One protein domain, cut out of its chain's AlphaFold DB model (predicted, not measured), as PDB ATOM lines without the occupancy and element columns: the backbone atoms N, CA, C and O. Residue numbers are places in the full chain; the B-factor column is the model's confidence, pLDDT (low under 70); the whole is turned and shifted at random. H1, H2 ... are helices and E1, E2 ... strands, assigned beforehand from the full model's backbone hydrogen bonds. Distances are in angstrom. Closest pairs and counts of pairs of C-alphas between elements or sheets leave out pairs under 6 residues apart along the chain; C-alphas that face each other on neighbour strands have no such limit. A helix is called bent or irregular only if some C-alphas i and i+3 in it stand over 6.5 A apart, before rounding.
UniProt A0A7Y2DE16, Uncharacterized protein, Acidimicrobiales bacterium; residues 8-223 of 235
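AT A GLANCE: This is residues 8 to 223 of the 235 residues of an uncharacterized protein of Acidimicrobiales bacterium (UniProt A0A7Y2DE16). A twisted sheet of seven strands curls round one long helix, H3, while its other side looks toward long links, the small strand pair E6 and E7, and the short helix H4. H2 and H4 lie far out, and H1 only grazes the sheet. The 216 printed residues run H1 H2 E1 E2 E3 H3 E4 E5 E6 H4 E7 E8 E9; both sheets are antiparallel, the large one in the order E1 E8 E5 E9 E4 E2 E3. The class is mixed, helices and strands, with under half of the residues in named elements. The whole is compact, with a radius of gyration of the C-alphas of 16.9 A and spans of 50 by 41 by 30 A.

HOW THE PARTS SIT: Start at H1, residues 8 to 12, which is close to but not clearly touching H2, residues 17 to 22: their closest C-alphas, of His 12 and Leu 20, are 7.4 A apart. Edge strand E1, residues 35 to 39, is antiparallel to E8, residues 188 to 193, with N 35 and O 191 at 2.8 A. E2, residues 54 to 60, forms a hairpin with edge strand E3, residues 66 to 68; look for N 59 and O 67 at 2.9 A. H3, residues 73 to 96, is on the sheet, two layers with the helix on one face; the closest C-alphas of H3 and E3 are those of Ala 66 and Glu 84, 5.9 A. E3, H3 and E4, residues 101 to 113, make a split strand-helix-strand unit, two strands running the same way with E2 between them, and its crossover is left-handed. E4 is antiparallel to E2, with N 58 and O 107 at 2.7 A, and to E9, residues 212 to 222, with N 108 and O 217 at 2.8 A. E5, residues 136 to 141, is antiparallel to E9, N 138 and O 218 at 2.8 A, and to E8, N 139 and O 190 at 2.8 A. E6, residues 147 to 149, is antiparallel to E7, residues 181 to 183, with N 148 and O 182 at 2.8 A. H4, residues 168 to 175, is not on the large sheet; its Phe 174 and Ala 149 of E6 have their C-alphas 7.2 A apart. Every O i to N i+4 pair is within hydrogen-bond range in H2 and H4; in H3 17 of 20 are, and in H1 0 of 1, beside 2 of 2 O i to N i+3 pairs.

IN THESE COORDINATES: Find C-alpha 8 at (-41.154, 29.254, 20.530), where H1 begins. H3 runs 35.2 A from C-alpha 73 at (-25.898, 48.935, 54.020); it has a kink of 30 degrees near residue 80 and is irregular, with C-alphas 78 and 81 7.0 A apart. E4 spans 32.1 A and bends by 77 degrees at residue 104. E9 spans 31.7 A and ends at C-alpha 222, (-39.405, 43.588, 26.888).

THE WHOLE: The two C-alphas farthest apart, those of Pro 26 and Ala 73, are 49.7 A from each other. The printed part has no cut. The long links are H2 to E1, E1 to E2, E4 to E5, E6 to H4 and E8 to E9. Confidence is under 70 at residues 205 to 207 and 209.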
ATOM      1  N   ASP A   8     -39.730  29.401  20.224       90.94
ATOM      2  CA  ASP A   8     -41.154  29.254  20.530       90.94
ATOM      3  C   ASP A   8     -41.463  29.924  21.868       90.94
ATOM      4  O   ASP A   8     -42.354  30.773  21.952       90.94
ATOM      5  N   PHE A   9     -40.653  29.657  22.896       91.88
ATOM      6  CA  PHE A   9     -40.784  30.350  24.173       91.88
ATOM      7  C   PHE A   9     -40.565  31.865  24.019       91.88
ATOM      8  O   PHE A   9     -41.335  32.678  24.536       91.88
ATOM      9  N   ALA A  10     -39.548  32.269  23.251       92.56
ATOM     10  CA  ALA A  10     -39.271  33.677  22.986       92.56
ATOM     11  C   ALA A  10     -40.399  34.380  22.211       92.56
ATOM     12  O   ALA A  10     -40.552  35.594  22.332       92.56
ATOM     13  N   ALA A  11     -41.204  33.660  21.421       91.88
ATOM     14  CA  ALA A  11     -42.358  34.241  20.740       91.88
ATOM     15  C   ALA A  11     -43.391  34.780  21.740       91.88
ATOM     16  O   ALA A  11     -43.932  35.859  21.512       91.88
ATOM     17  N   HIS A  12     -43.597  34.108  22.878       91.50
ATOM     18  CA  HIS A  12     -44.519  34.572  23.920       91.50
ATOM     19  C   HIS A  12     -44.089  35.900  24.556       91.50
ATOM     20  O   HIS A  12     -44.930  36.750  24.830       91.50
ATOM     21  N   LEU A  13     -42.782  36.121  24.724       92.75
ATOM     22  CA  LEU A  13     -42.230  37.367  25.278       92.75
ATOM     23  C   LEU A  13     -42.336  38.573  24.325       92.75
ATOM     24  O   LEU A  13     -42.096  39.708  24.741       92.75
ATOM     25  N   ARG A  14     -42.672  38.333  23.050       91.81
ATOM     26  CA  ARG A  14     -42.898  39.368  22.024       91.81
ATOM     27  C   ARG A  14     -44.366  39.738  21.854       91.81
ATOM     28  O   ARG A  14     -44.658  40.659  21.098       91.81
ATOM     29  N   LEU A  15     -45.272  38.998  22.488       91.25
ATOM     30  CA  LEU A  15     -46.695  39.269  22.387       91.25
ATOM     31  C   LEU A  15     -47.051  40.519  23.185       91.25
ATOM     32  O   LEU A  15     -46.503  40.792  24.258       91.25
ATOM     33  N   THR A  16     -48.044  41.235  22.679       92.25
ATOM     34  CA  THR A  16     -48.822  42.152  23.503       92.25
ATOM     35  C   THR A  16     -49.708  41.365  24.467       92.25
ATOM     36  O   THR A  16     -50.070  40.208  24.225       92.25
ATOM     37  N   LYS A  17     -50.124  41.999  25.564       92.44
ATOM     38  CA  LYS A  17     -51.035  41.377  26.537       92.44
ATOM     39  C   LYS A  17     -52.351  40.936  25.892       92.44
ATOM     40  O   LYS A  17     -52.895  39.895  26.252       92.44
ATOM     41  N   ALA A  18     -52.868  41.699  24.924       91.50
ATOM     42  CA  ALA A  18     -54.079  41.325  24.196       91.50
ATOM     43  C   ALA A  18     -53.878  40.105  23.292       91.50
ATOM     44  O   ALA A  18     -54.756  39.251  23.232       91.50
ATOM     45  N   GLU A  19     -52.738  40.004  22.604       91.25
ATOM     46  CA  GLU A  19     -52.425  38.830  21.784       91.25
ATOM     47  C   GLU A  19     -52.264  37.577  22.643       91.25
ATOM     48  O   GLU A  19     -52.763  36.521  22.260       91.25
ATOM     49  N   LEU A  20     -51.651  37.696  23.826       87.94
ATOM     50  CA  LEU A  20     -51.540  36.578  24.764       87.94
ATOM     51  C   LEU A  20     -52.921  36.074  25.218       87.94
ATOM     52  O   LEU A  20     -53.145  34.868  25.261       87.94
ATOM     53  N   LEU A  21     -53.866  36.982  25.492       87.50
ATOM     54  CA  LEU A  21     -55.253  36.632  25.837       87.50
ATOM     55  C   LEU A  21     -56.061  36.087  24.651       87.50
ATOM     56  O   LEU A  21     -56.991  35.311  24.850       87.50
ATOM     57  N   ALA A  22     -55.762  36.530  23.429       83.19
ATOM     58  CA  ALA A  22     -56.468  36.108  22.219       83.19
ATOM     59  C   ALA A  22     -55.953  34.773  21.659       83.19
ATOM     60  O   ALA A  22     -56.653  34.129  20.878       83.19
ATOM     61  N   ALA A  23     -54.742  34.360  22.037       74.62
ATOM     62  CA  ALA A  23     -54.155  33.078  21.660       74.62
ATOM     63  C   ALA A  23     -54.831  31.870  22.339       74.62
ATOM     64  O   ALA A  23     -54.549  30.729  21.973       74.62
ATOM     65  N   SER A  24     -55.714  32.104  23.313       72.62
ATOM     66  CA  SER A  24     -56.475  31.083  24.032       72.62
ATOM     67  C   SER A  24     -57.960  31.072  23.660       72.62
ATOM     68  O   SER A  24     -58.507  32.028  23.107       72.62
ATOM     69  N   ASP A  25     -58.632  29.964  23.986       78.94
ATOM     70  CA  ASP A  25     -60.082  29.861  23.838       78.94
ATOM     71  C   ASP A  25     -60.797  30.968  24.640       78.94
ATOM     72  O   ASP A  25     -60.331  31.355  25.718       78.94
ATOM     73  N   PRO A  26     -61.955  31.479  24.176       78.12
ATOM     74  CA  PRO A  26     -62.692  32.512  24.895       78.12
ATOM     75  C   PRO A  26     -62.987  32.129  26.353       78.12
ATOM     76  O   PRO A  26     -63.785  31.237  26.629       78.12
ATOM     77  N   GLY A  27     -62.359  32.847  27.288       81.62
ATOM     78  CA  GLY A  27     -62.525  32.641  28.735       81.62
ATOM     79  C   GLY A  27     -61.434  31.773  29.362       81.62
ATOM     80  O   GLY A  27     -61.464  31.526  30.566       81.62
ATOM     81  N   GLN A  28     -60.460  31.340  28.565       87.50
ATOM     82  CA  GLN A  28     -59.234  30.717  29.030       87.50
ATOM     83  C   GLN A  28     -58.046  31.647  28.814       87.50
ATOM     84  O   GLN A  28     -58.061  32.515  27.940       87.50
ATOM     85  N   LEU A  29     -57.009  31.429  29.610       89.62
ATOM     86  CA  LEU A  29     -55.701  32.037  29.477       89.62
ATOM     87  C   LEU A  29     -54.675  30.930  29.301       89.62
ATOM     88  O   LEU A  29     -54.534  30.059  30.166       89.62
ATOM     89  N   LEU A  30     -53.955  30.983  28.185       88.94
ATOM     90  CA  LEU A  30     -52.825  30.102  27.943       88.94
ATOM     91  C   LEU A  30     -51.783  30.307  29.047       88.94
ATOM     92  O   LEU A  30     -51.360  31.429  29.305       88.94
ATOM     93  N   GLN A  31     -51.362  29.216  29.680       93.06
ATOM     94  CA  GLN A  31     -50.187  29.228  30.540       93.06
ATOM     95  C   GLN A  31     -48.988  28.845  29.683       93.06
ATOM     96  O   GLN A  31     -48.906  27.728  29.178       93.06
ATOM     97  N   THR A  32     -48.085  29.797  29.475       88.50
ATOM     98  CA  THR A  32     -46.893  29.634  28.628       88.50
ATOM     99  C   THR A  32     -45.843  28.720  29.259       88.50
ATOM    100  O   THR A  32     -44.866  28.338  28.613       88.50
ATOM    101  N   GLY A  33     -46.031  28.391  30.540       91.38
ATOM    102  CA  GLY A  33     -45.060  27.697  31.362       91.38
ATOM    103  C   GLY A  33     -43.877  28.603  31.689       91.38
ATOM    104  O   GLY A  33     -43.954  29.831  31.615       91.38
ATOM    105  N   ALA A  34     -42.764  27.977  32.047       94.00
ATOM    106  CA  ALA A  34     -41.526  28.676  32.337       94.00
ATOM    107  C   ALA A  34     -40.327  27.976  31.708       94.00
ATOM    108  O   ALA A  34     -40.368  26.794  31.359       94.00
ATOM    109  N   CYS A  35     -39.253  28.738  31.582       94.75
ATOM    110  CA  CYS A  35     -37.976  28.303  31.069       94.75
ATOM    111  C   CYS A  35     -36.926  28.299  32.185       94.75
ATOM    112  O   CYS A  35     -36.817  29.272  32.927       94.75
ATOM    113  N   SER A  36     -36.126  27.234  32.295       93.38
ATOM    114  CA  SER A  36     -34.946  27.247  33.171       93.38
ATOM    115  C   SER A  36     -33.721  27.740  32.403       93.38
ATOM    116  O   SER A  36     -33.381  27.201  31.349       93.38
ATOM    117  N   LEU A  37     -33.019  28.733  32.957       95.06
ATOM    118  CA  LEU A  37     -31.711  29.187  32.457       95.06
ATOM    119  C   LEU A  37     -30.549  28.436  33.133       95.06
ATOM    120  O   LEU A  37     -29.377  28.749  32.910       95.06
ATOM    121  N   GLY A  38     -30.870  27.446  33.968       92.81
ATOM    122  CA  GLY A  38     -29.919  26.619  34.692       92.81
ATOM    123  C   GLY A  38     -29.448  27.220  36.014       92.81
ATOM    124  O   GLY A  38     -30.027  28.161  36.563       92.81
ATOM    125  N   ALA A  39     -28.387  26.617  36.553       94.88
ATOM    126  CA  ALA A  39     -27.898  26.893  37.895       94.88
ATOM    127  C   ALA A  39     -27.345  28.321  38.058       94.88
ATOM    128  O   ALA A  39     -26.540  28.799  37.252       94.88
ATOM    129  N   PHE A  40     -27.717  28.951  39.170       94.38
ATOM    130  CA  PHE A  40     -27.290  30.290  39.573       94.38
ATOM    131  C   PHE A  40     -26.633  30.320  40.955       94.38
ATOM    132  O   PHE A  40     -25.697  31.084  41.157       94.38
ATOM    133  N   GLY A  41     -27.045  29.428  41.866       88.06
ATOM    134  CA  GLY A  41     -26.442  29.316  43.198       88.06
ATOM    135  C   GLY A  41     -26.723  30.537  44.071       88.06
ATOM    136  O   GLY A  41     -25.813  31.299  44.379       88.06
ATOM    137  N   VAL A  42     -27.984  30.713  44.478       92.44
ATOM    138  CA  VAL A  42     -28.381  31.826  45.351       92.44
ATOM    139  C   VAL A  42     -27.713  31.640  46.717       92.44
ATOM    140  O   VAL A  42     -27.916  30.592  47.344       92.44
ATOM    141  N   PRO A  43     -26.905  32.605  47.191       90.81
ATOM    142  CA  PRO A  43     -26.224  32.465  48.467       90.81
ATOM    143  C   PRO A  43     -27.221  32.478  49.625       90.81
ATOM    144  O   PRO A  43     -28.328  33.004  49.525       90.81
ATOM    145  N   ASP A  44     -26.797  31.899  50.742       87.94
ATOM    146  CA  ASP A  44     -27.483  32.057  52.016       87.94
ATOM    147  C   ASP A  44     -26.890  33.268  52.743       87.94
ATOM    148  O   ASP A  44     -25.669  33.335  52.905       87.94
ATOM    149  N   PHE A  45     -27.738  34.207  53.174       84.25
ATOM    150  CA  PHE A  45     -27.332  35.358  53.988       84.25
ATOM    151  C   PHE A  45     -26.543  34.939  55.229       84.25
ATOM    152  O   PHE A  45     -25.622  35.641  55.633       84.25
ATOM    153  N   GLY A  46     -26.840  33.755  55.779       73.94
ATOM    154  CA  GLY A  46     -26.165  33.238  56.961       73.94
ATOM    155  C   GLY A  46     -26.546  34.052  58.196       73.94
ATOM    156  O   GLY A  46     -26.020  35.123  58.461       73.94
ATOM    157  N   GLY A  47     -27.476  33.545  58.994       71.31
ATOM    158  CA  GLY A  47     -27.964  34.250  60.176       71.31
ATOM    159  C   GLY A  47     -29.198  33.569  60.752       71.31
ATOM    160  O   GLY A  47     -29.706  32.620  60.150       71.31
ATOM    161  N   PRO A  48     -29.685  34.003  61.926       71.50
ATOM    162  CA  PRO A  48     -30.986  33.555  62.398       71.50
ATOM    163  C   PRO A  48     -32.064  33.973  61.394       71.50
ATOM    164  O   PRO A  48     -31.977  35.044  60.790       71.50
ATOM    165  N   ALA A  49     -33.087  33.136  61.229       80.88
ATOM    166  CA  ALA A  49     -34.232  33.501  60.409       80.88
ATOM    167  C   ALA A  49     -34.859  34.806  60.928       80.88
ATOM    168  O   ALA A  49     -35.026  34.953  62.147       80.88
ATOM    169  N   PRO A  50     -35.164  35.768  60.039       84.69
ATOM    170  CA  PRO A  50     -35.733  37.028  60.472       84.69
ATOM    171  C   PRO A  50     -37.150  36.791  61.011       84.69
ATOM    172  O   PRO A  50     -37.851  35.875  60.578       84.69
ATOM    173  N   ALA A  51     -37.568  37.607  61.980       86.44
ATOM    174  CA  ALA A  51     -38.902  37.495  62.571       86.44
ATOM    175  C   ALA A  51     -40.017  37.876  61.580       86.44
ATOM    176  O   ALA A  51     -41.144  37.398  61.707       86.44
ATOM    177  N   GLU A  52     -39.688  38.715  60.601       89.00
ATOM    178  CA  GLU A  52     -40.547  39.137  59.499       89.00
ATOM    179  C   GLU A  52     -39.776  39.063  58.171       89.00
ATOM    180  O   GLU A  52     -38.541  39.110  58.187       89.00
ATOM    181  N   PRO A  53     -40.457  38.946  57.018       89.94
ATOM    182  CA  PRO A  53     -39.787  38.986  55.727       89.94
ATOM    183  C   PRO A  53     -39.012  40.293  55.545       89.94
ATOM    184  O   PRO A  53     -39.573  41.382  55.647       89.94
ATOM    185  N   VAL A  54     -37.726  40.176  55.228       92.75
ATOM    186  CA  VAL A  54     -36.861  41.310  54.897       92.75
ATOM    187  C   VAL A  54     -36.783  41.416  53.385       92.75
ATOM    188  O   VAL A  54     -36.567  40.409  52.708       92.75
ATOM    189  N   ILE A  55     -36.972  42.619  52.851       93.88
ATOM    190  CA  ILE A  55     -37.034  42.870  51.413       93.88
ATOM    191  C   ILE A  55     -36.166  44.078  51.079       93.88
ATOM    192  O   ILE A  55     -36.290  45.119  51.714       93.88
ATOM    193  N   GLU A  56     -35.352  43.947  50.039       96.38
ATOM    194  CA  GLU A  56     -34.658  45.056  49.388       96.38
ATOM    195  C   GLU A  56     -35.042  45.085  47.904       96.38
ATOM    196  O   GLU A  56     -35.280  44.042  47.289       96.38
ATOM    197  N   THR A  57     -35.129  46.275  47.313       97.62
ATOM    198  CA  THR A  57     -35.423  46.437  45.886       97.62
ATOM    199  C   THR A  57     -34.305  47.205  45.203       97.62
ATOM    200  O   THR A  57     -33.909  48.279  45.634       97.62
ATOM    201  N   PHE A  58     -33.841  46.679  44.079       98.44
ATOM    202  CA  PHE A  58     -32.828  47.281  43.233       98.44
ATOM    203  C   PHE A  58     -33.460  47.784  41.940       98.44
ATOM    204  O   PHE A  58     -34.227  47.074  41.285       98.44
ATOM    205  N   VAL A  59     -33.082  48.992  41.534       98.38
ATOM    206  CA  VAL A  59     -33.282  49.471  40.166       98.38
ATOM    207  C   VAL A  59     -32.069  49.046  39.353       98.38
ATOM    208  O   VAL A  59     -30.940  49.426  39.668       98.38
ATOM    209  N   ILE A  60     -32.295  48.245  38.317       97.81
ATOM    210  CA  ILE A  60     -31.249  47.739  37.435       97.81
ATOM    211  C   ILE A  60     -31.262  48.548  36.145       97.81
ATOM    212  O   ILE A  60     -32.289  48.672  35.473       97.81
ATOM    213  N   SER A  61     -30.113  49.110  35.798       96.44
ATOM    214  CA  SER A  61     -29.936  49.882  34.568       96.44
ATOM    215  C   SER A  61     -29.397  49.020  33.422       96.44
ATOM    216  O   SER A  61     -28.946  47.896  33.626       96.44
ATOM    217  N   ALA A  62     -29.434  49.551  32.196       92.75
ATOM    218  CA  ALA A  62     -29.075  48.806  30.985       92.75
ATOM    219  C   ALA A  62     -27.610  48.334  30.928       92.75
ATOM    220  O   ALA A  62     -27.287  47.428  30.168       92.75
ATOM    221  N   ASN A  63     -26.709  48.952  31.697       93.06
ATOM    222  CA  ASN A  63     -25.303  48.545  31.788       93.06
ATOM    223  C   ASN A  63     -25.058  47.498  32.895       93.06
ATOM    224  O   ASN A  63     -23.903  47.220  33.214       93.06
ATOM    225  N   GLY A  64     -26.122  46.993  33.524       90.50
ATOM    226  CA  GLY A  64     -26.064  46.033  34.617       90.50
ATOM    227  C   GLY A  64     -25.731  46.603  35.984       90.50
ATOM    228  O   GLY A  64     -25.632  45.832  36.931       90.50
ATOM    229  N   THR A  65     -25.616  47.926  36.132       96.50
ATOM    230  CA  THR A  65     -25.487  48.532  37.460       96.50
ATOM    231  C   THR A  65     -26.809  48.415  38.210       96.50
ATOM    232  O   THR A  65     -27.840  48.919  37.740       96.50
ATOM    233  N   ALA A  66     -26.753  47.790  39.385       97.88
ATOM    234  CA  ALA A  66     -27.849  47.725  40.339       97.88
ATOM    235  C   ALA A  66     -27.741  48.878  41.350       97.88
ATOM    236  O   ALA A  66     -26.668  49.179  41.864       97.88
ATOM    237  N   THR A  67     -28.852  49.553  41.633       98.12
ATOM    238  CA  THR A  67     -28.918  50.613  42.651       98.12
ATOM    239  C   THR A  67     -29.973  50.240  43.688       98.12
ATOM    240  O   THR A  67     -31.135  50.107  43.299       98.12
ATOM    241  N   PRO A  68     -29.609  50.052  44.970       97.69
ATOM    242  CA  PRO A  68     -30.583  49.754  46.015       97.69
ATOM    243  C   PRO A  68     -31.524  50.937  46.247       97.69
ATOM    244  O   PRO A  68     -31.177  52.089  45.970       97.69
ATOM    245  N   THR A  69     -32.715  50.648  46.760       97.38
ATOM    246  CA  THR A  69     -33.728  51.663  47.080       97.38
ATOM    247  C   THR A  69     -33.870  51.886  48.583       97.38
ATOM    248  O   THR A  69     -34.298  52.969  48.983       97.38
ATOM    249  N   GLY A  70     -33.483  50.904  49.403       94.25
ATOM    250  CA  GLY A  70     -33.357  51.019  50.851       94.25
ATOM    251  C   GLY A  70     -31.989  51.522  51.322       94.25
ATOM    252  O   GLY A  70     -31.048  51.711  50.545       94.25
ATOM    253  N   ASP A  71     -31.880  51.755  52.631       94.38
ATOM    254  CA  ASP A  71     -30.711  52.337  53.301       94.38
ATOM    255  C   ASP A  71     -29.916  51.343  54.169       94.38
ATOM    256  O   ASP A  71     -28.882  51.715  54.735       94.38
ATOM    257  N   ASP A  72     -30.327  50.072  54.232       93.44
ATOM    258  CA  ASP A  72     -29.602  49.028  54.960       93.44
ATOM    259  C   ASP A  72     -28.323  48.625  54.210       93.44
ATOM    260  O   ASP A  72     -28.333  47.868  53.238       93.44
ATOM    261  N   ALA A  73     -27.188  49.154  54.662       93.94
ATOM    262  CA  ALA A  73     -25.898  48.935  54.020       93.94
ATOM    263  C   ALA A  73     -25.448  47.462  54.012       93.94
ATOM    264  O   ALA A  73     -24.720  47.069  53.101       93.94
ATOM    265  N   GLU A  74     -25.850  46.656  54.999       91.75
ATOM    266  CA  GLU A  74     -25.441  45.254  55.104       91.75
ATOM    267  C   GLU A  74     -26.241  44.384  54.131       91.75
ATOM    268  O   GLU A  74     -25.648  43.645  53.338       91.75
ATOM    269  N   LEU A  75     -27.568  44.542  54.110       91.88
ATOM    270  CA  LEU A  75     -28.437  43.877  53.136       91.88
ATOM    271  C   LEU A  75     -28.081  44.281  51.708       91.88
ATOM    272  O   LEU A  75     -27.969  43.422  50.831       91.88
ATOM    273  N   ASN A  76     -27.838  45.574  51.483       95.44
ATOM    274  CA  ASN A  76     -27.415  46.085  50.187       95.44
ATOM    275  C   ASN A  76     -26.093  45.454  49.746       95.44
ATOM    276  O   ASN A  76     -25.999  44.952  48.629       95.44
ATOM    277  N   ALA A  77     -25.078  45.429  50.616       95.50
ATOM    278  CA  ALA A  77     -23.782  44.837  50.293       95.50
ATOM    279  C   ALA A  77     -23.872  43.332  50.001       95.50
ATOM    280  O   ALA A  77     -23.152  42.834  49.135       95.50
ATOM    281  N   PHE A  78     -24.757  42.615  50.696       94.62
ATOM    282  CA  PHE A  78     -24.986  41.197  50.453       94.62
ATOM    283  C   PHE A  78     -25.671  40.936  49.105       94.62
ATOM    284  O   PHE A  78     -25.230  40.077  48.336       94.62
ATOM    285  N   TRP A  79     -26.745  41.670  48.810       96.62
ATOM    286  CA  TRP A  79     -27.588  41.391  47.651       96.62
ATOM    287  C   TRP A  79     -27.082  41.988  46.347       96.62
ATOM    288  O   TRP A  79     -27.330  41.403  45.292       96.62
ATOM    289  N   LEU A  80     -26.354  43.105  46.400       97.19
ATOM    290  CA  LEU A  80     -25.922  43.831  45.209       97.19
ATOM    291  C   LEU A  80     -25.187  42.936  44.188       97.19
ATOM    292  O   LEU A  80     -25.629  42.899  43.039       97.19
ATOM    293  N   PRO A  81     -24.174  42.123  44.562       96.88
ATOM    294  CA  PRO A  81     -23.498  41.255  43.595       96.88
ATOM    295  C   PRO A  81     -24.430  40.212  42.967       96.88
ATOM    296  O   PRO A  81     -24.247  39.828  41.814       96.88
ATOM    297  N   GLN A  82     -25.437  39.749  43.712       97.12
ATOM    298  CA  GLN A  82     -26.394  38.751  43.228       97.12
ATOM    299  C   GLN A  82     -27.431  39.370  42.297       97.12
ATOM    300  O   GLN A  82     -27.826  38.742  41.316       97.12
ATOM    301  N   ALA A  83     -27.839  40.610  42.569       97.31
ATOM    302  CA  ALA A  83     -28.728  41.362  41.701       97.31
ATOM    303  C   ALA A  83     -28.087  41.595  40.323       97.31
ATOM    304  O   ALA A  83     -28.701  41.313  39.292       97.31
ATOM    305  N   GLU A  84     -26.825  42.034  40.310       97.75
ATOM    306  CA  GLU A  84     -26.049  42.251  39.084       97.75
ATOM    307  C   GLU A  84     -25.793  40.935  38.336       97.75
ATOM    308  O   GLU A  84     -25.982  40.859  37.121       97.75
ATOM    309  N   ALA A  85     -25.436  39.864  39.054       97.62
ATOM    310  CA  ALA A  85     -25.207  38.554  38.450       97.62
ATOM    311  C   ALA A  85     -26.481  37.955  37.830       97.62
ATOM    312  O   ALA A  85     -26.416  37.400  36.730       97.62
ATOM    313  N   LEU A  86     -27.635  38.062  38.505       97.88
ATOM    314  CA  LEU A  86     -28.910  37.555  37.985       97.88
ATOM    315  C   LEU A  86     -29.281  38.290  36.701       97.88
ATOM    316  O   LEU A  86     -29.593  37.664  35.689       97.88
ATOM    317  N   HIS A  87     -29.192  39.616  36.737       97.44
ATOM    318  CA  HIS A  87     -29.425  40.457  35.578       97.44
ATOM    319  C   HIS A  87     -28.524  40.080  34.394       97.44
ATOM    320  O   HIS A  87     -29.027  39.879  33.287       97.44
ATOM    321  N   GLN A  88     -27.216  39.930  34.625       97.38
ATOM    322  CA  GLN A  88     -26.267  39.586  33.571       97.38
ATOM    323  C   GLN A  88     -26.621  38.247  32.913       97.38
ATOM    324  O   GLN A  88     -26.692  38.161  31.689       97.38
ATOM    325  N   ARG A  89     -26.923  37.217  33.717       97.50
ATOM    326  CA  ARG A  89     -27.332  35.895  33.211       97.50
ATOM    327  C   ARG A  89     -28.606  35.960  32.380       97.50
ATOM    328  O   ARG A  89     -28.707  35.289  31.356       97.50
ATOM    329  N   VAL A  90     -29.570  36.763  32.818       97.38
ATOM    330  CA  VAL A  90     -30.837  36.953  32.114       97.38
ATOM    331  C   VAL A  90     -30.627  37.645  30.768       97.38
ATOM    332  O   VAL A  90     -31.140  37.155  29.765       97.38
ATOM    333  N   ILE A  91     -29.862  38.743  30.713       96.44
ATOM    334  CA  ILE A  91     -29.570  39.421  29.439       96.44
ATOM    335  C   ILE A  91     -28.834  38.483  28.487       96.44
ATOM    336  O   ILE A  91     -29.212  38.388  27.321       96.44
ATOM    337  N   GLU A  92     -27.793  37.795  28.962       96.06
ATOM    338  CA  GLU A  92     -27.010  36.872  28.135       96.06
ATOM    339  C   GLU A  92     -27.886  35.776  27.531       96.06
ATOM    340  O   GLU A  92     -27.768  35.478  26.343       96.06
ATOM    341  N   ALA A  93     -28.796  35.209  28.325       96.38
ATOM    342  CA  ALA A  93     -29.721  34.190  27.857       96.38
ATOM    343  C   ALA A  93     -30.719  34.746  26.830       96.38
ATOM    344  O   ALA A  93     -30.889  34.169  25.759       96.38
ATOM    345  N   LEU A  94     -31.351  35.886  27.118       95.75
ATOM    346  CA  LEU A  94     -32.336  36.499  26.223       95.75
ATOM    347  C   LEU A  94     -31.728  36.980  24.900       95.75
ATOM    348  O   LEU A  94     -32.388  36.909  23.863       95.75
ATOM    349  N   ALA A  95     -30.457  37.387  24.907       94.50
ATOM    350  CA  ALA A  95     -29.730  37.753  23.698       94.50
ATOM    351  C   ALA A  95     -29.584  36.580  22.712       94.50
ATOM    352  O   ALA A  95     -29.571  36.809  21.507       94.50
ATOM    353  N   ILE A  96     -29.520  35.330  23.191       94.75
ATOM    354  CA  ILE A  96     -29.433  34.132  22.328       94.75
ATOM    355  C   ILE A  96     -30.696  33.962  21.476       94.75
ATOM    356  O   ILE A  96     -30.632  33.415  20.376       94.75
ATOM    357  N   VAL A  97     -31.839  34.432  21.978       94.69
ATOM    358  CA  VAL A  97     -33.150  34.315  21.328       94.69
ATOM    359  C   VAL A  97     -33.690  35.660  20.841       94.69
ATOM    360  O   VAL A  97     -34.893  35.784  20.615       94.69
ATOM    361  N   ASP A  98     -32.821  36.660  20.666       93.88
ATOM    362  CA  ASP A  98     -33.147  38.000  20.163       93.88
ATOM    363  C   ASP A  98     -34.285  38.697  20.938       93.88
ATOM    364  O   ASP A  98     -35.198  39.291  20.348       93.88
ATOM    365  N   ILE A  99     -34.263  38.597  22.270       94.00
ATOM    366  CA  ILE A  99     -35.134  39.368  23.165       94.00
ATOM    367  C   ILE A  99     -34.304  40.453  23.844       94.00
ATOM    368  O   ILE A  99     -33.289  40.185  24.483       94.00
ATOM    369  N   VAL A 100     -34.764  41.695  23.716       93.75
ATOM    370  CA  VAL A 100     -34.145  42.867  24.338       93.75
ATOM    371  C   VAL A 100     -35.035  43.331  25.484       93.75
ATOM    372  O   VAL A 100     -36.258  43.332  25.358       93.75
ATOM    373  N   LEU A 101     -34.428  43.719  26.604       94.38
ATOM    374  CA  LEU A 101     -35.140  44.301  27.739       94.38
ATOM    375  C   LEU A 101     -35.198  45.827  27.618       94.38
ATOM    376  O   LEU A 101     -34.227  46.462  27.203       94.38
ATOM    377  N   ASP A 102     -36.331  46.403  28.006       94.00
ATOM    378  CA  ASP A 102     -36.523  47.843  28.166       94.00
ATOM    379  C   ASP A 102     -36.221  48.231  29.622       94.00
ATOM    380  O   ASP A 102     -36.775  47.659  30.564       94.00
ATOM    381  N   PHE A 103     -35.297  49.175  29.801       93.44
ATOM    382  CA  PHE A 103     -34.759  49.569  31.105       93.44
ATOM    383  C   PHE A 103     -35.361  50.895  31.593       93.44
ATOM    384  O   PHE A 103     -35.649  51.773  30.781       93.44
ATOM    385  N   PRO A 104     -35.472  51.107  32.921       96.31
ATOM    386  CA  PRO A 104     -34.941  50.270  34.000       96.31
ATOM    387  C   PRO A 104     -35.763  49.004  34.275       96.31
ATOM    388  O   PRO A 104     -36.977  48.983  34.093       96.31
ATOM    389  N   ALA A 105     -35.080  47.975  34.774       96.62
ATOM    390  CA  ALA A 105     -35.696  46.786  35.348       96.62
ATOM    391  C   ALA A 105     -35.690  46.881  36.881       96.62
ATOM    392  O   ALA A 105     -34.906  47.636  37.460       96.62
ATOM    393  N   TYR A 106     -36.541  46.103  37.542       97.50
ATOM    394  CA  TYR A 106     -36.655  46.095  38.998       97.50
ATOM    395  C   TYR A 106     -36.378  44.702  39.525       97.50
ATOM    396  O   TYR A 106     -36.988  43.735  39.077       97.50
ATOM    397  N   LEU A 107     -35.479  44.601  40.492       98.19
ATOM    398  CA  LEU A 107     -35.156  43.347  41.143       98.19
ATOM    399  C   LEU A 107     -35.504  43.439  42.618       98.19
ATOM    400  O   LEU A 107     -35.019  44.320  43.315       98.19
ATOM    401  N   THR A 108     -36.318  42.516  43.103       96.81
ATOM    402  CA  THR A 108     -36.625  42.382  44.523       96.81
ATOM    403  C   THR A 108     -35.830  41.213  45.088       96.81
ATOM    404  O   THR A 108     -35.893  40.105  44.559       96.81
ATOM    405  N   ALA A 109     -35.076  41.466  46.151       96.12
ATOM    406  CA  ALA A 109     -34.377  40.454  46.923       96.12
ATOM    407  C   ALA A 109     -35.074  40.292  48.274       96.12
ATOM    408  O   ALA A 109     -35.442  41.290  48.898       96.12
ATOM    409  N   SER A 110     -35.271  39.062  48.739       94.12
ATOM    410  CA  SER A 110     -35.914  38.830  50.028       94.12
ATOM    411  C   SER A 110     -35.315  37.688  50.832       94.12
ATOM    412  O   SER A 110     -34.808  36.696  50.300       94.12
ATOM    413  N   LEU A 111     -35.399  37.859  52.150       93.69
ATOM    414  CA  LEU A 111     -35.107  36.866  53.173       93.69
ATOM    415  C   LEU A 111     -36.410  36.572  53.905       93.69
ATOM    416  O   LEU A 111     -37.031  37.466  54.474       93.69
ATOM    417  N   THR A 112     -36.857  35.325  53.886       91.75
ATOM    418  CA  THR A 112     -38.106  34.919  54.542       91.75
ATOM    419  C   THR A 112     -37.868  33.642  55.323       91.75
ATOM    420  O   THR A 112     -37.313  32.687  54.779       91.75
ATOM    421  N   ALA A 113     -38.266  33.607  56.594       90.12
ATOM    422  CA  ALA A 113     -38.228  32.371  57.368       90.12
ATOM    423  C   ALA A 113     -39.040  31.284  56.639       90.12
ATOM    424  O   ALA A 113     -40.110  31.565  56.104       90.12
ATOM    425  N   ALA A 114     -38.521  30.058  56.555       88.06
ATOM    426  CA  ALA A 114     -39.111  29.007  55.721       88.06
ATOM    427  C   ALA A 114     -40.574  28.691  56.088       88.06
ATOM    428  O   ALA A 114     -41.378  28.393  55.210       88.06
ATOM    429  N   ASP A 115     -40.931  28.808  57.366       85.69
ATOM    430  CA  ASP A 115     -42.289  28.636  57.891       85.69
ATOM    431  C   ASP A 115     -43.232  29.815  57.593       85.69
ATOM    432  O   ASP A 115     -44.444  29.690  57.755       85.69
ATOM    433  N   GLN A 116     -42.691  30.942  57.124       86.88
ATOM    434  CA  GLN A 116     -43.434  32.122  56.677       86.88
ATOM    435  C   GLN A 116     -43.540  32.223  55.149       86.88
ATOM    436  O   GLN A 116     -44.220  33.116  54.640       86.88
ATOM    437  N   VAL A 117     -42.872  31.343  54.394       86.44
ATOM    438  CA  VAL A 117     -42.954  31.347  52.930       86.44
ATOM    439  C   VAL A 117     -44.370  30.972  52.509       86.44
ATOM    440  O   VAL A 117     -44.842  29.865  52.760       86.44
ATOM    441  N   THR A 118     -45.049  31.902  51.842       79.12
ATOM    442  CA  THR A 118     -46.391  31.664  51.319       79.12
ATOM    443  C   THR A 118     -46.320  30.905  49.996       79.12
ATOM    444  O   THR A 118     -45.467  31.151  49.141       79.12
ATOM    445  N   THR A 119     -47.257  29.981  49.811       83.38
ATOM    446  CA  THR A 119     -47.479  29.266  48.545       83.38
ATOM    447  C   THR A 119     -48.686  29.829  47.805       83.38
ATOM    448  O   THR A 119     -49.302  29.134  47.003       83.38
ATOM    449  N   THR A 120     -49.075  31.067  48.125       91.62
ATOM    450  CA  THR A 120     -50.277  31.685  47.574       91.62
ATOM    451  C   THR A 120     -50.085  31.893  46.072       91.62
ATOM    452  O   THR A 120     -49.174  32.633  45.680       91.62
ATOM    453  N   PRO A 121     -50.908  31.255  45.224       94.50
ATOM    454  CA  PRO A 121     -50.825  31.447  43.787       94.50
ATOM    455  C   PRO A 121     -51.241  32.872  43.423       94.50
ATOM    456  O   PRO A 121     -52.208  33.406  43.971       94.50
ATOM    457  N   HIS A 122     -50.494  33.492  42.518       94.75
ATOM    458  CA  HIS A 122     -50.735  34.855  42.057       94.75
ATOM    459  C   HIS A 122     -50.208  35.065  40.634       94.75
ATOM    460  O   HIS A 122     -49.521  34.212  40.065       94.75
ATOM    461  N   PHE A 123     -50.560  36.218  40.076       94.00
ATOM    462  CA  PHE A 123     -49.955  36.775  38.874       94.00
ATOM    463  C   PHE A 123     -49.043  37.938  39.280       94.00
ATOM    464  O   PHE A 123     -49.388  38.683  40.199       94.00
ATOM    465  N   ASP A 124     -47.921  38.117  38.581       91.38
ATOM    466  CA  ASP A 124     -47.021  39.276  38.756       91.38
ATOM    467  C   ASP A 124     -47.385  40.441  37.812       91.38
ATOM    468  O   ASP A 124     -46.581  41.341  37.536       91.38
ATOM    469  N   ASP A 125     -48.623  40.424  37.321       88.38
ATOM    470  CA  ASP A 125     -49.176  41.380  36.377       88.38
ATOM    471  C   ASP A 125     -49.200  42.809  36.935       88.38
ATOM    472  O   ASP A 125     -49.629  43.096  38.059       88.38
ATOM    473  N   ASP A 126     -48.839  43.745  36.074       86.75
ATOM    474  CA  ASP A 126     -49.255  45.135  36.166       86.75
ATOM    475  C   ASP A 126     -50.688  45.311  35.618       86.75
ATOM    476  O   ASP A 126     -51.456  44.361  35.446       86.75
ATOM    477  N   LEU A 127     -51.093  46.556  35.366       92.81
ATOM    478  CA  LEU A 127     -52.395  46.818  34.763       92.81
ATOM    479  C   LEU A 127     -52.456  46.240  33.344       92.81
ATOM    480  O   LEU A 127     -51.518  46.368  32.548       92.81
ATOM    481  N   PHE A 128     -53.589  45.630  33.007       93.88
ATOM    482  CA  PHE A 128     -53.866  45.179  31.655       93.88
ATOM    483  C   PHE A 128     -54.040  46.386  30.739       93.88
ATOM    484  O   PHE A 128     -55.077  47.047  30.730       93.88
ATOM    485  N   GLU A 129     -53.019  46.640  29.933       94.75
ATOM    486  CA  GLU A 129     -53.066  47.571  28.818       94.75
ATOM    487  C   GLU A 129     -52.954  46.740  27.535       94.75
ATOM    488  O   GLU A 129     -51.897  46.157  27.295       94.75
ATOM    489  N   PRO A 130     -54.018  46.630  26.714       91.56
ATOM    490  CA  PRO A 130     -54.075  45.684  25.597       91.56
ATOM    491  C   PRO A 130     -52.873  45.740  24.645       91.56
ATOM    492  O   PRO A 130     -52.406  44.705  24.186       91.56
ATOM    493  N   GLY A 131     -52.380  46.948  24.360       91.50
ATOM    494  CA  GLY A 131     -51.242  47.179  23.467       91.50
ATOM    495  C   GLY A 131     -49.877  47.200  24.155       91.50
ATOM    496  O   GLY A 131     -48.895  47.507  23.492       91.50
ATOM    497  N   ALA A 132     -49.807  46.947  25.465       91.31
ATOM    498  CA  ALA A 132     -48.535  46.834  26.166       91.31
ATOM    499  C   ALA A 132     -47.923  45.447  25.954       91.31
ATOM    500  O   ALA A 132     -48.639  44.447  25.863       91.31
ATOM    501  N   ASP A 133     -46.596  45.401  25.928       91.50
ATOM    502  CA  ASP A 133     -45.829  44.160  25.894       91.50
ATOM    503  C   ASP A 133     -45.998  43.376  27.209       91.50
ATOM    504  O   ASP A 133     -46.231  43.954  28.276       91.50
ATOM    505  N   VAL A 134     -45.882  42.050  27.135       89.25
ATOM    506  CA  VAL A 134     -46.098  41.134  28.270       89.25
ATOM    507  C   VAL A 134     -45.004  41.220  29.344       89.25
ATOM    508  O   VAL A 134     -45.264  40.860  30.490       89.25
ATOM    509  N   GLY A 135     -43.807  41.719  29.017       93.69
ATOM    510  CA  GLY A 135     -42.675  41.746  29.947       93.69
ATOM    511  C   GLY A 135     -42.202  40.349  30.362       93.69
ATOM    512  O   GLY A 135     -42.619  39.329  29.811       93.69
ATOM    513  N   MET A 136     -41.300  40.291  31.337       95.69
ATOM    514  CA  MET A 136     -40.728  39.046  31.847       95.69
ATOM    515  C   MET A 136     -40.479  39.110  33.352       95.69
ATOM    516  O   MET A 136     -40.239  40.179  33.922       95.69
ATOM    517  N   VAL A 137     -40.491  37.931  33.967       97.31
ATOM    518  CA  VAL A 137     -40.041  37.688  35.335       97.31
ATOM    519  C   VAL A 137     -38.945  36.635  35.294       97.31
ATOM    520  O   VAL A 137     -39.068  35.637  34.586       97.31
ATOM    521  N   ALA A 138     -37.881  36.837  36.068       97.44
ATOM    522  CA  ALA A 138     -36.884  35.822  36.363       97.44
ATOM    523  C   ALA A 138     -36.754  35.629  37.879       97.44
ATOM    524  O   ALA A 138     -36.468  36.578  38.611       97.44
ATOM    525  N   ILE A 139     -36.944  34.397  38.345       96.56
ATOM    526  CA  ILE A 139     -36.904  34.015  39.757       96.56
ATOM    527  C   ILE A 139     -35.724  33.083  40.013       96.56
ATOM    528  O   ILE A 139     -35.547  32.102  39.295       96.56
ATOM    529  N   ALA A 140     -34.968  33.336  41.079       96.38
ATOM    530  CA  ALA A 140     -33.987  32.398  41.615       96.38
ATOM    531  C   ALA A 140     -34.095  32.336  43.141       96.38
ATOM    532  O   ALA A 140     -34.168  33.369  43.804       96.38
ATOM    533  N   ALA A 141     -34.080  31.134  43.717       94.56
ATOM    534  CA  ALA A 141     -34.146  30.962  45.168       94.56
ATOM    535  C   ALA A 141     -33.263  29.817  45.659       94.56
ATOM    536  O   ALA A 141     -33.103  28.812  44.969       94.56
ATOM    537  N   ASN A 142     -32.731  29.936  46.876       92.94
ATOM    538  CA  ASN A 142     -31.912  28.880  47.479       92.94
ATOM    539  C   ASN A 142     -32.748  27.732  48.083       92.94
ATOM    540  O   ASN A 142     -32.256  26.607  48.184       92.94
ATOM    541  N   LEU A 143     -34.000  28.008  48.476       89.62
ATOM    542  CA  LEU A 143     -34.966  27.043  49.011       89.62
ATOM    543  C   LEU A 143     -36.169  26.938  48.081       89.62
ATOM    544  O   LEU A 143     -37.051  27.799  48.105       89.62
ATOM    545  N   GLY A 144     -36.162  25.857  47.298       85.50
ATOM    546  CA  GLY A 144     -37.160  25.506  46.294       85.50
ATOM    547  C   GLY A 144     -37.315  26.544  45.165       85.50
ATOM    548  O   GLY A 144     -37.202  27.749  45.378       85.50
ATOM    549  N   GLY A 145     -37.587  26.089  43.943       88.00
ATOM    550  CA  GLY A 145     -37.799  26.980  42.801       88.00
ATOM    551  C   GLY A 145     -39.240  27.472  42.669       88.00
ATOM    552  O   GLY A 145     -40.112  27.153  43.478       88.00
ATOM    553  N   ALA A 146     -39.494  28.278  41.641       91.06
ATOM    554  CA  ALA A 146     -40.847  28.702  41.299       91.06
ATOM    555  C   ALA A 146     -41.716  27.497  40.900       91.06
ATOM    556  O   ALA A 146     -41.248  26.570  40.238       91.06
ATOM    557  N   CYS A 147     -42.987  27.543  41.280       93.75
ATOM    558  CA  CYS A 147     -44.017  26.662  40.755       93.75
ATOM    559  C   CYS A 147     -44.870  27.460  39.774       93.75
ATOM    560  O   CYS A 147     -45.357  28.522  40.147       93.75
ATOM    561  N   VAL A 148     -45.088  26.958  38.562       95.31
ATOM    562  CA  VAL A 148     -45.868  27.638  37.518       95.31
ATOM    563  C   VAL A 148     -46.952  26.717  36.973       95.31
ATOM    564  O   VAL A 148     -46.771  25.502  36.937       95.31
ATOM    565  N   ALA A 149     -48.087  27.268  36.560       95.38
ATOM    566  CA  ALA A 149     -49.125  26.482  35.903       95.38
ATOM    567  C   ALA A 149     -48.654  26.057  34.504       95.38
ATOM    568  O   ALA A 149     -48.026  26.844  33.795       95.38
ATOM    569  N   ALA A 150     -48.960  24.817  34.122       92.38
ATOM    570  CA  ALA A 150     -48.505  24.199  32.872       92.38
ATOM    571  C   ALA A 150     -49.639  23.961  31.860       92.38
ATOM    572  O   ALA A 150     -49.396  23.496  30.749       92.38
ATOM    573  N   GLU A 151     -50.880  24.261  32.234       89.81
ATOM    574  CA  GLU A 151     -52.054  24.120  31.375       89.81
ATOM    575  C   GLU A 151     -52.928  25.368  31.431       89.81
ATOM    576  O   GLU A 151     -52.859  26.136  32.389       89.81
ATOM    577  N   ALA A 152     -53.747  25.580  30.399       91.62
ATOM    578  CA  ALA A 152     -54.626  26.738  30.325       91.62
ATOM    579  C   ALA A 152     -55.578  26.808  31.528       91.62
ATOM    580  O   ALA A 152     -56.127  25.800  31.973       91.62
ATOM    581  N   ILE A 153     -55.804  28.022  32.023       93.44
ATOM    582  CA  ILE A 153     -56.673  28.279  33.174       93.44
ATOM    583  C   ILE A 153     -57.860  29.139  32.771       93.44
ATOM    584  O   ILE A 153     -57.752  30.015  31.914       93.44
ATOM    585  N   SER A 154     -59.000  28.911  33.414       90.19
ATOM    586  CA  SER A 154     -60.166  29.778  33.257       90.19
ATOM    587  C   SER A 154     -59.888  31.147  33.873       90.19
ATOM    588  O   SER A 154     -59.449  31.234  35.020       90.19
ATOM    589  N   ILE A 155     -60.192  32.211  33.133       88.31
ATOM    590  CA  ILE A 155     -60.047  33.587  33.610       88.31
ATOM    591  C   ILE A 155     -61.307  34.403  33.363       88.31
ATOM    592  O   ILE A 155     -62.082  34.163  32.436       88.31
ATOM    593  N   THR A 156     -61.470  35.445  34.173       86.50
ATOM    594  CA  THR A 156     -62.322  36.567  33.790       86.50
ATOM    595  C   THR A 156     -61.498  37.507  32.925       86.50
ATOM    596  O   THR A 156     -60.448  37.975  33.363       86.50
ATOM    597  N   HIS A 157     -61.969  37.789  31.707       84.56
ATOM    598  CA  HIS A 157     -61.293  38.733  30.815       84.56
ATOM    599  C   HIS A 157     -61.142  40.101  31.497       84.56
ATOM    600  O   HIS A 157     -62.155  40.681  31.914       84.56
ATOM    601  N   PRO A 158     -59.911  40.624  31.618       90.00
ATOM    602  CA  PRO A 158     -59.674  41.896  32.277       90.00
ATOM    603  C   PRO A 158     -60.225  43.045  31.434       90.00
ATOM    604  O   PRO A 158     -60.237  43.006  30.202       90.00
ATOM    605  N   GLN A 159     -60.662  44.108  32.105       91.62
ATOM    606  CA  GLN A 159     -60.896  45.387  31.439       91.62
ATOM    607  C   GLN A 159     -59.573  46.160  31.336       91.62
ATOM    608  O   GLN A 159     -58.716  45.991  32.210       91.62
ATOM    609  N   PRO A 160     -59.385  47.027  30.325       94.69
ATOM    610  CA  PRO A 160     -58.234  47.922  30.290       94.69
ATOM    611  C   PRO A 160     -58.079  48.694  31.609       94.69
ATOM    612  O   PRO A 160     -59.067  49.186  32.160       94.69
ATOM    613  N   GLY A 161     -56.854  48.764  32.130       94.81
ATOM    614  CA  GLY A 161     -56.541  49.391  33.414       94.81
ATOM    615  C   GLY A 161     -56.838  48.533  34.653       94.81
ATOM    616  O   GLY A 161     -56.841  49.064  35.762       94.81
ATOM    617  N   THR A 162     -57.100  47.227  34.501       94.25
ATOM    618  CA  THR A 162     -57.318  46.285  35.622       94.25
ATOM    619  C   THR A 162     -56.290  45.156  35.623       94.25
ATOM    620  O   THR A 162     -55.744  44.830  34.576       94.25
ATOM    621  N   GLN A 163     -56.003  44.555  36.777       92.12
ATOM    622  CA  GLN A 163     -55.189  43.333  36.848       92.12
ATOM    623  C   GLN A 163     -56.034  42.093  36.532       92.12
ATOM    624  O   GLN A 163     -57.259  42.115  36.692       92.12
ATOM    625  N   LEU A 164     -55.382  40.994  36.139       91.62
ATOM    626  CA  LEU A 164     -56.049  39.698  36.078       91.62
ATOM    627  C   LEU A 164     -56.532  39.275  37.467       91.62
ATOM    628  O   LEU A 164     -55.800  39.311  38.455       91.62
ATOM    629  N   ALA A 165     -57.788  38.841  37.525       90.50
ATOM    630  CA  ALA A 165     -58.367  38.278  38.731       90.50
ATOM    631  C   ALA A 165     -58.167  36.759  38.739       90.50
ATOM    632  O   ALA A 165     -58.605  36.062  37.822       90.50
ATOM    633  N   LEU A 166     -57.547  36.245  39.802       92.50
ATOM    634  CA  LEU A 166     -57.448  34.811  40.038       92.50
ATOM    635  C   LEU A 166     -58.729  34.304  40.709       92.50
ATOM    636  O   LEU A 166     -59.063  34.716  41.821       92.50
ATOM    637  N   ALA A 167     -59.442  33.401  40.037       92.88
ATOM    638  CA  ALA A 167     -60.615  32.751  40.608       92.88
ATOM    639  C   ALA A 167     -60.216  31.790  41.742       92.88
ATOM    640  O   ALA A 167     -59.208  31.084  41.643       92.88
ATOM    641  N   SER A 168     -61.021  31.736  42.806       93.75
ATOM    642  CA  SER A 168     -60.736  30.923  43.995       93.75
ATOM    643  C   SER A 168     -60.583  29.439  43.667       93.75
ATOM    644  O   SER A 168     -59.676  28.791  44.180       93.75
ATOM    645  N   GLU A 169     -61.421  28.907  42.777       95.06
ATOM    646  CA  GLU A 169     -61.351  27.517  42.322       95.06
ATOM    647  C   GLU A 169     -60.039  27.198  41.588       95.06
ATOM    648  O   GLU A 169     -59.490  26.110  41.759       95.06
ATOM    649  N   VAL A 170     -59.486  28.148  40.827       94.88
ATOM    650  CA  VAL A 170     -58.190  27.984  40.152       94.88
ATOM    651  C   VAL A 170     -57.055  28.045  41.174       94.88
ATOM    652  O   VAL A 170     -56.136  27.231  41.120       94.88
ATOM    653  N   ALA A 171     -57.136  28.961  42.145       94.62
ATOM    654  CA  ALA A 171     -56.170  29.045  43.239       94.62
ATOM    655  C   ALA A 171     -56.131  27.751  44.074       94.62
ATOM    656  O   ALA A 171     -55.051  27.244  44.397       94.62
ATOM    657  N   GLU A 172     -57.296  27.185  44.394       94.69
ATOM    658  CA  GLU A 172     -57.414  25.906  45.095       94.69
ATOM    659  C   GLU A 172     -56.870  24.755  44.242       94.69
ATOM    660  O   GLU A 172     -56.104  23.929  44.748       94.69
ATOM    661  N   ALA A 173     -57.187  24.718  42.944       94.62
ATOM    662  CA  ALA A 173     -56.697  23.681  42.042       94.62
ATOM    663  C   ALA A 173     -55.165  23.700  41.898       94.62
ATOM    664  O   ALA A 173     -54.512  22.655  41.968       94.62
ATOM    665  N   PHE A 174     -54.575  24.894  41.783       94.75
ATOM    666  CA  PHE A 174     -53.127  25.096  41.749       94.75
ATOM    667  C   PHE A 174     -52.456  24.652  43.054       94.75
ATOM    668  O   PHE A 174     -51.454  23.931  43.041       94.75
ATOM    669  N   THR A 175     -53.019  25.062  44.195       92.50
ATOM    670  CA  THR A 175     -52.472  24.755  45.527       92.50
ATOM    671  C   THR A 175     -52.555  23.260  45.834       92.50
ATOM    672  O   THR A 175     -51.612  22.673  46.359       92.50
ATOM    673  N   SER A 176     -53.669  22.621  45.468       92.44
ATOM    674  CA  SER A 176     -53.904  21.185  45.661       92.44
ATOM    675  C   SER A 176     -53.220  20.291  44.621       92.44
ATOM    676  O   SER A 176     -53.332  19.070  44.719       92.44
ATOM    677  N   ARG A 177     -52.511  20.875  43.641       92.44
ATOM    678  CA  ARG A 177     -51.857  20.159  42.527       92.44
ATOM    679  C   ARG A 177     -52.827  19.336  41.673       92.44
ATOM    680  O   ARG A 177     -52.445  18.320  41.098       92.44
ATOM    681  N   THR A 178     -54.088  19.756  41.610       95.00
ATOM    682  CA  THR A 178     -55.082  19.173  40.696       95.00
ATOM    683  C   THR A 178     -55.064  19.852  39.331       95.00
ATOM    684  O   THR A 178     -55.388  19.206  38.340       95.00
ATOM    685  N   LEU A 179     -54.625  21.114  39.283       93.94
ATOM    686  CA  LEU A 179     -54.131  21.765  38.073       93.94
ATOM    687  C   LEU A 179     -52.703  21.279  37.786       93.94
ATOM    688  O   LEU A 179     -51.889  21.179  38.712       93.94
ATOM    689  N   ALA A 180     -52.381  21.015  36.522       93.56
ATOM    690  CA  ALA A 180     -51.025  20.673  36.112       93.56
ATOM    691  C   ALA A 180     -50.057  21.841  36.371       93.56
ATOM    692  O   ALA A 180     -50.294  22.980  35.956       93.56
ATOM    693  N   VAL A 181     -48.939  21.546  37.036       93.81
ATOM    694  CA  VAL A 181     -47.897  22.525  37.362       93.81
ATOM    695  C   VAL A 181     -46.510  22.001  37.027       93.81
ATOM    696  O   VAL A 181     -46.265  20.795  37.044       93.81
ATOM    697  N   ASP A 182     -45.599  22.938  36.798       92.88
ATOM    698  CA  ASP A 182     -44.168  22.703  36.732       92.88
ATOM    699  C   ASP A 182     -43.461  23.352  37.912       92.88
ATOM    700  O   ASP A 182     -43.662  24.528  38.214       92.88
ATOM    701  N   GLU A 183     -42.603  22.580  38.569       91.88
ATOM    702  CA  GLU A 183     -41.790  23.040  39.688       91.88
ATOM    703  C   GLU A 183     -40.329  23.100  39.262       91.88
ATOM    704  O   GLU A 183     -39.752  22.116  38.791       91.88
ATOM    705  N   ALA A 184     -39.721  24.268  39.430       90.56
ATOM    706  CA  ALA A 184     -38.293  24.405  39.256       90.56
ATOM    707  C   ALA A 184     -37.542  23.911  40.494       90.56
ATOM    708  O   ALA A 184     -38.005  24.075  41.631       90.56
ATOM    709  N   PRO A 185     -36.337  23.361  40.305       90.62
ATOM    710  CA  PRO A 185     -35.462  23.064  41.422       90.62
ATOM    711  C   PRO A 185     -34.951  24.356  42.076       90.62
ATOM    712  O   PRO A 185     -34.969  25.449  41.504       90.62
ATOM    713  N   ALA A 186     -34.470  24.220  43.309       91.94
ATOM    714  CA  ALA A 186     -33.737  25.288  43.973       91.94
ATOM    715  C   ALA A 186     -32.443  25.623  43.212       91.94
ATOM    716  O   ALA A 186     -31.856  24.765  42.556       91.94
ATOM    717  N   ASN A 187     -31.946  26.844  43.392       94.31
ATOM    718  CA  ASN A 187     -30.706  27.360  42.810       94.31
ATOM    719  C   ASN A 187     -30.672  27.422  41.280       94.31
ATOM    720  O   ASN A 187     -29.583  27.554  40.722       94.31
ATOM    721  N   GLU A 188     -31.823  27.396  40.617       95.00
ATOM    722  CA  GLU A 188     -31.945  27.693  39.191       95.00
ATOM    723  C   GLU A 188     -32.636  29.034  38.953       95.00
ATOM    724  O   GLU A 188     -33.428  29.490  39.780       95.00
ATOM    725  N   ILE A 189     -32.318  29.657  37.816       96.31
ATOM    726  CA  ILE A 189     -33.081  30.795  37.303       96.31
ATOM    727  C   ILE A 189     -34.236  30.258  36.479       96.31
ATOM    728  O   ILE A 189     -34.030  29.521  35.516       96.31
ATOM    729  N   VAL A 190     -35.434  30.701  36.824       95.75
ATOM    730  CA  VAL A 190     -36.667  30.380  36.121       95.75
ATOM    731  C   VAL A 190     -37.208  31.654  35.513       95.75
ATOM    732  O   VAL A 190     -37.425  32.621  36.232       95.75
ATOM    733  N   LEU A 191     -37.425  31.650  34.206       96.69
ATOM    734  CA  LEU A 191     -37.904  32.786  33.440       96.69
ATOM    735  C   LEU A 191     -39.295  32.488  32.887       96.69
ATOM    736  O   LEU A 191     -39.520  31.426  32.310       96.69
ATOM    737  N   PHE A 192     -40.225  33.422  33.038       95.94
ATOM    738  CA  PHE A 192     -41.565  33.324  32.467       95.94
ATOM    739  C   PHE A 192     -42.125  34.700  32.092       95.94
ATOM    740  O   PHE A 192     -41.610  35.720  32.562       95.94
ATOM    741  N   PRO A 193     -43.138  34.764  31.211       94.62
ATOM    742  CA  PRO A 193     -43.778  36.027  30.867       94.62
ATOM    743  C   PRO A 193     -44.458  36.639  32.095       94.62
ATOM    744  O   PRO A 193     -45.090  35.927  32.872       94.62
ATOM    745  N   GLN A 194     -44.310  37.951  32.290       94.38
ATOM    746  CA  GLN A 194     -44.833  38.608  33.492       94.38
ATOM    747  C   GLN A 194     -46.354  38.632  33.514       94.38
ATOM    748  O   GLN A 194     -46.939  38.348  34.555       94.38
ATOM    749  N   PHE A 195     -46.973  38.955  32.378       94.00
ATOM    750  CA  PHE A 195     -48.421  38.982  32.268       94.00
ATOM    751  C   PHE A 195     -49.006  37.581  32.051       94.00
ATOM    752  O   PHE A 195     -48.649  36.893  31.094       94.00
ATOM    753  N   GLY A 196     -49.952  37.186  32.898       92.69
ATOM    754  CA  GLY A 196     -50.813  36.026  32.686       92.69
ATOM    755  C   GLY A 196     -50.246  34.662  33.078       92.69
ATOM    756  O   GLY A 196     -50.957  33.662  32.955       92.69
ATOM    757  N   GLN A 197     -49.019  34.585  33.596       95.81
ATOM    758  CA  GLN A 197     -48.461  33.330  34.100       95.81
ATOM    759  C   GLN A 197     -48.747  33.160  35.600       95.81
ATOM    760  O   GLN A 197     -48.163  33.831  36.455       95.81
ATOM    761  N   LEU A 198     -49.629  32.213  35.930       96.19
ATOM    762  CA  LEU A 198     -49.948  31.838  37.303       96.19
ATOM    763  C   LEU A 198     -48.765  31.099  37.920       96.19
ATOM    764  O   LEU A 198     -48.282  30.104  37.362       96.19
ATOM    765  N   HIS A 199     -48.320  31.569  39.082       95.75
ATOM    766  CA  HIS A 199     -47.185  30.979  39.772       95.75
ATOM    767  C   HIS A 199     -47.223  31.200  41.290       95.75
ATOM    768  O   HIS A 199     -48.066  31.919  41.830       95.75
ATOM    769  N   SER A 200     -46.307  30.534  41.993       94.00
ATOM    770  CA  SER A 200     -46.086  30.693  43.430       94.00
ATOM    771  C   SER A 200     -44.661  30.302  43.835       94.00
ATOM    772  O   SER A 200     -43.905  29.696  43.068       94.00
ATOM    773  N   GLY A 201     -44.311  30.575  45.096       87.06
ATOM    774  CA  GLY A 201     -43.236  29.844  45.768       87.06
ATOM    775  C   GLY A 201     -43.592  28.360  45.956       87.06
ATOM    776  O   GLY A 201     -44.776  28.002  45.929       87.06
ATOM    777  N   PRO A 202     -42.598  27.485  46.152       79.31
ATOM    778  CA  PRO A 202     -42.833  26.071  46.399       79.31
ATOM    779  C   PRO A 202     -43.307  25.861  47.836       79.31
ATOM    780  O   PRO A 202     -42.944  26.616  48.742       79.31
ATOM    781  N   THR A 203     -44.064  24.791  48.061       75.75
ATOM    782  CA  THR A 203     -44.379  24.344  49.419       75.75
ATOM    783  C   THR A 203     -43.109  23.832  50.084       75.75
ATOM    784  O   THR A 203     -42.586  22.782  49.712       75.75
ATOM    785  N   LEU A 204     -42.608  24.571  51.072       77.31
ATOM    786  CA  LEU A 204     -41.487  24.118  51.888       77.31
ATOM    787  C   LEU A 204     -41.995  23.093  52.910       77.31
ATOM    788  O   LEU A 204     -43.007  23.304  53.581       77.31
ATOM    789  N   LEU A 205     -41.323  21.945  52.995       65.75
ATOM    790  CA  LEU A 205     -41.703  20.873  53.913       65.75
ATOM    791  C   LEU A 205     -41.186  21.178  55.325       65.75
ATOM    792  O   LEU A 205     -40.185  21.865  55.503       65.75
ATOM    793  N   GLY A 206     -41.818  20.597  56.350       61.75
ATOM    794  CA  GLY A 206     -41.447  20.816  57.760       61.75
ATOM    795  C   GLY A 206     -40.003  20.443  58.139       61.75
ATOM    796  O   GLY A 206     -39.553  20.777  59.231       61.75
ATOM    797  N   THR A 207     -39.254  19.783  57.251       64.00
ATOM    798  CA  THR A 207     -37.809  19.542  57.386       64.00
ATOM    799  C   THR A 207     -36.955  20.801  57.217       64.00
ATOM    800  O   THR A 207     -35.793  20.787  57.612       64.00
ATOM    801  N   ASP A 208     -37.512  21.880  56.664       71.69
ATOM    802  CA  ASP A 208     -36.834  23.168  56.471       71.69
ATOM    803  C   ASP A 208     -37.071  24.156  57.628       71.69
ATOM    804  O   ASP A 208     -36.683  25.323  57.542       71.69
ATOM    805  N   ALA A 209     -37.686  23.700  58.726       67.56
ATOM    806  CA  ALA A 209     -37.943  24.520  59.903       67.56
ATOM    807  C   ALA A 209     -36.648  25.173  60.427       67.56
ATOM    808  O   ALA A 209     -35.659  24.496  60.711       67.56
ATOM    809  N   GLY A 210     -36.663  26.504  60.555       74.69
ATOM    810  CA  GLY A 210     -35.518  27.303  61.006       74.69
ATOM    811  C   GLY A 210     -34.543  27.739  59.906       74.69
ATOM    812  O   GLY A 210     -33.560  28.409  60.220       74.69
ATOM    813  N   ARG A 211     -34.793  27.395  58.636       86.44
ATOM    814  CA  ARG A 211     -34.028  27.919  57.492       86.44
ATOM    815  C   ARG A 211     -34.615  29.240  56.992       86.44
ATOM    816  O   ARG A 211     -35.794  29.522  57.198       86.44
ATOM    817  N   THR A 212     -33.806  30.005  56.262       90.38
ATOM    818  CA  THR A 212     -34.235  31.227  55.566       90.38
ATOM    819  C   THR A 212     -34.237  30.999  54.061       90.38
ATOM    820  O   THR A 212     -33.226  30.610  53.468       90.38
ATOM    821  N   ARG A 213     -35.373  31.274  53.422       91.88
ATOM    822  CA  ARG A 213     -35.477  31.371  51.969       91.88
ATOM    823  C   ARG A 213     -34.901  32.707  51.524       91.88
ATOM    824  O   ARG A 213     -35.390  33.760  51.917       91.88
ATOM    825  N   ASN A 214     -33.867  32.616  50.705       94.25
ATOM    826  CA  ASN A 214     -33.212  33.697  49.991       94.25
ATOM    827  C   ASN A 214     -33.770  33.657  48.561       94.25
ATOM    828  O   ASN A 214     -33.683  32.616  47.899       94.25
ATOM    829  N   LEU A 215     -34.392  34.744  48.114       94.88
ATOM    830  CA  LEU A 215     -35.127  34.825  46.852       94.88
ATOM    831  C   LEU A 215     -34.741  36.103  46.106       94.88
ATOM    832  O   LEU A 215     -34.670  37.170  46.704       94.88
ATOM    833  N   LEU A 216     -34.546  35.988  44.797       97.00
ATOM    834  CA  LEU A 216     -34.371  37.097  43.869       97.00
ATOM    835  C   LEU A 216     -35.472  37.012  42.812       97.00
ATOM    836  O   LEU A 216     -35.693  35.944  42.240       97.00
ATOM    837  N   VAL A 217     -36.141  38.132  42.549       97.06
ATOM    838  CA  VAL A 217     -37.174  38.272  41.518       97.06
ATOM    839  C   VAL A 217     -36.845  39.492  40.671       97.06
ATOM    840  O   VAL A 217     -37.008  40.624  41.121       97.06
ATOM    841  N   LEU A 218     -36.367  39.274  39.450       97.88
ATOM    842  CA  LEU A 218     -36.152  40.321  38.455       97.88
ATOM    843  C   LEU A 218     -37.402  40.457  37.589       97.88
ATOM    844  O   LEU A 218     -37.869  39.473  37.030       97.88
ATOM    845  N   ARG A 219     -37.901  41.681  37.435       97.19
ATOM    846  CA  ARG A 219     -38.994  42.037  36.530       97.19
ATOM    847  C   ARG A 219     -38.511  43.086  35.550       97.19
ATOM    848  O   ARG A 219     -37.939  44.104  35.953       97.19
ATOM    849  N   ALA A 220     -38.742  42.844  34.271       95.75
ATOM    850  CA  ALA A 220     -38.347  43.762  33.218       95.75
ATOM    851  C   ALA A 220     -39.399  43.801  32.120       95.75
ATOM    852  O   ALA A 220     -40.017  42.792  31.782       95.75
ATOM    853  N   ARG A 221     -39.562  44.973  31.514       93.75
ATOM    854  CA  ARG A 221     -40.296  45.075  30.257       93.75
ATOM    855  C   ARG A 221     -39.434  44.500  29.142       93.75
ATOM    856  O   ARG A 221     -38.210  44.633  29.162       93.75
ATOM    857  N   THR A 222     -40.064  43.876  28.159       92.31
ATOM    858  CA  THR A 222     -39.405  43.588  26.888       92.31
ATOM    859  C   THR A 222     -39.476  44.842  26.025       92.31
ATOM    860  O   THR A 222     -40.463  45.577  26.054       92.31
ATOM    861  N   ALA A 223     -38.397  45.141  25.309       86.88
ATOM    862  CA  ALA A 223     -38.430  46.185  24.303       86.88
ATOM    863  C   ALA A 223     -39.317  45.706  23.144       86.88
ATOM    864  O   ALA A 223     -39.243  44.524  22.780       86.88
TER     865      ALA A 223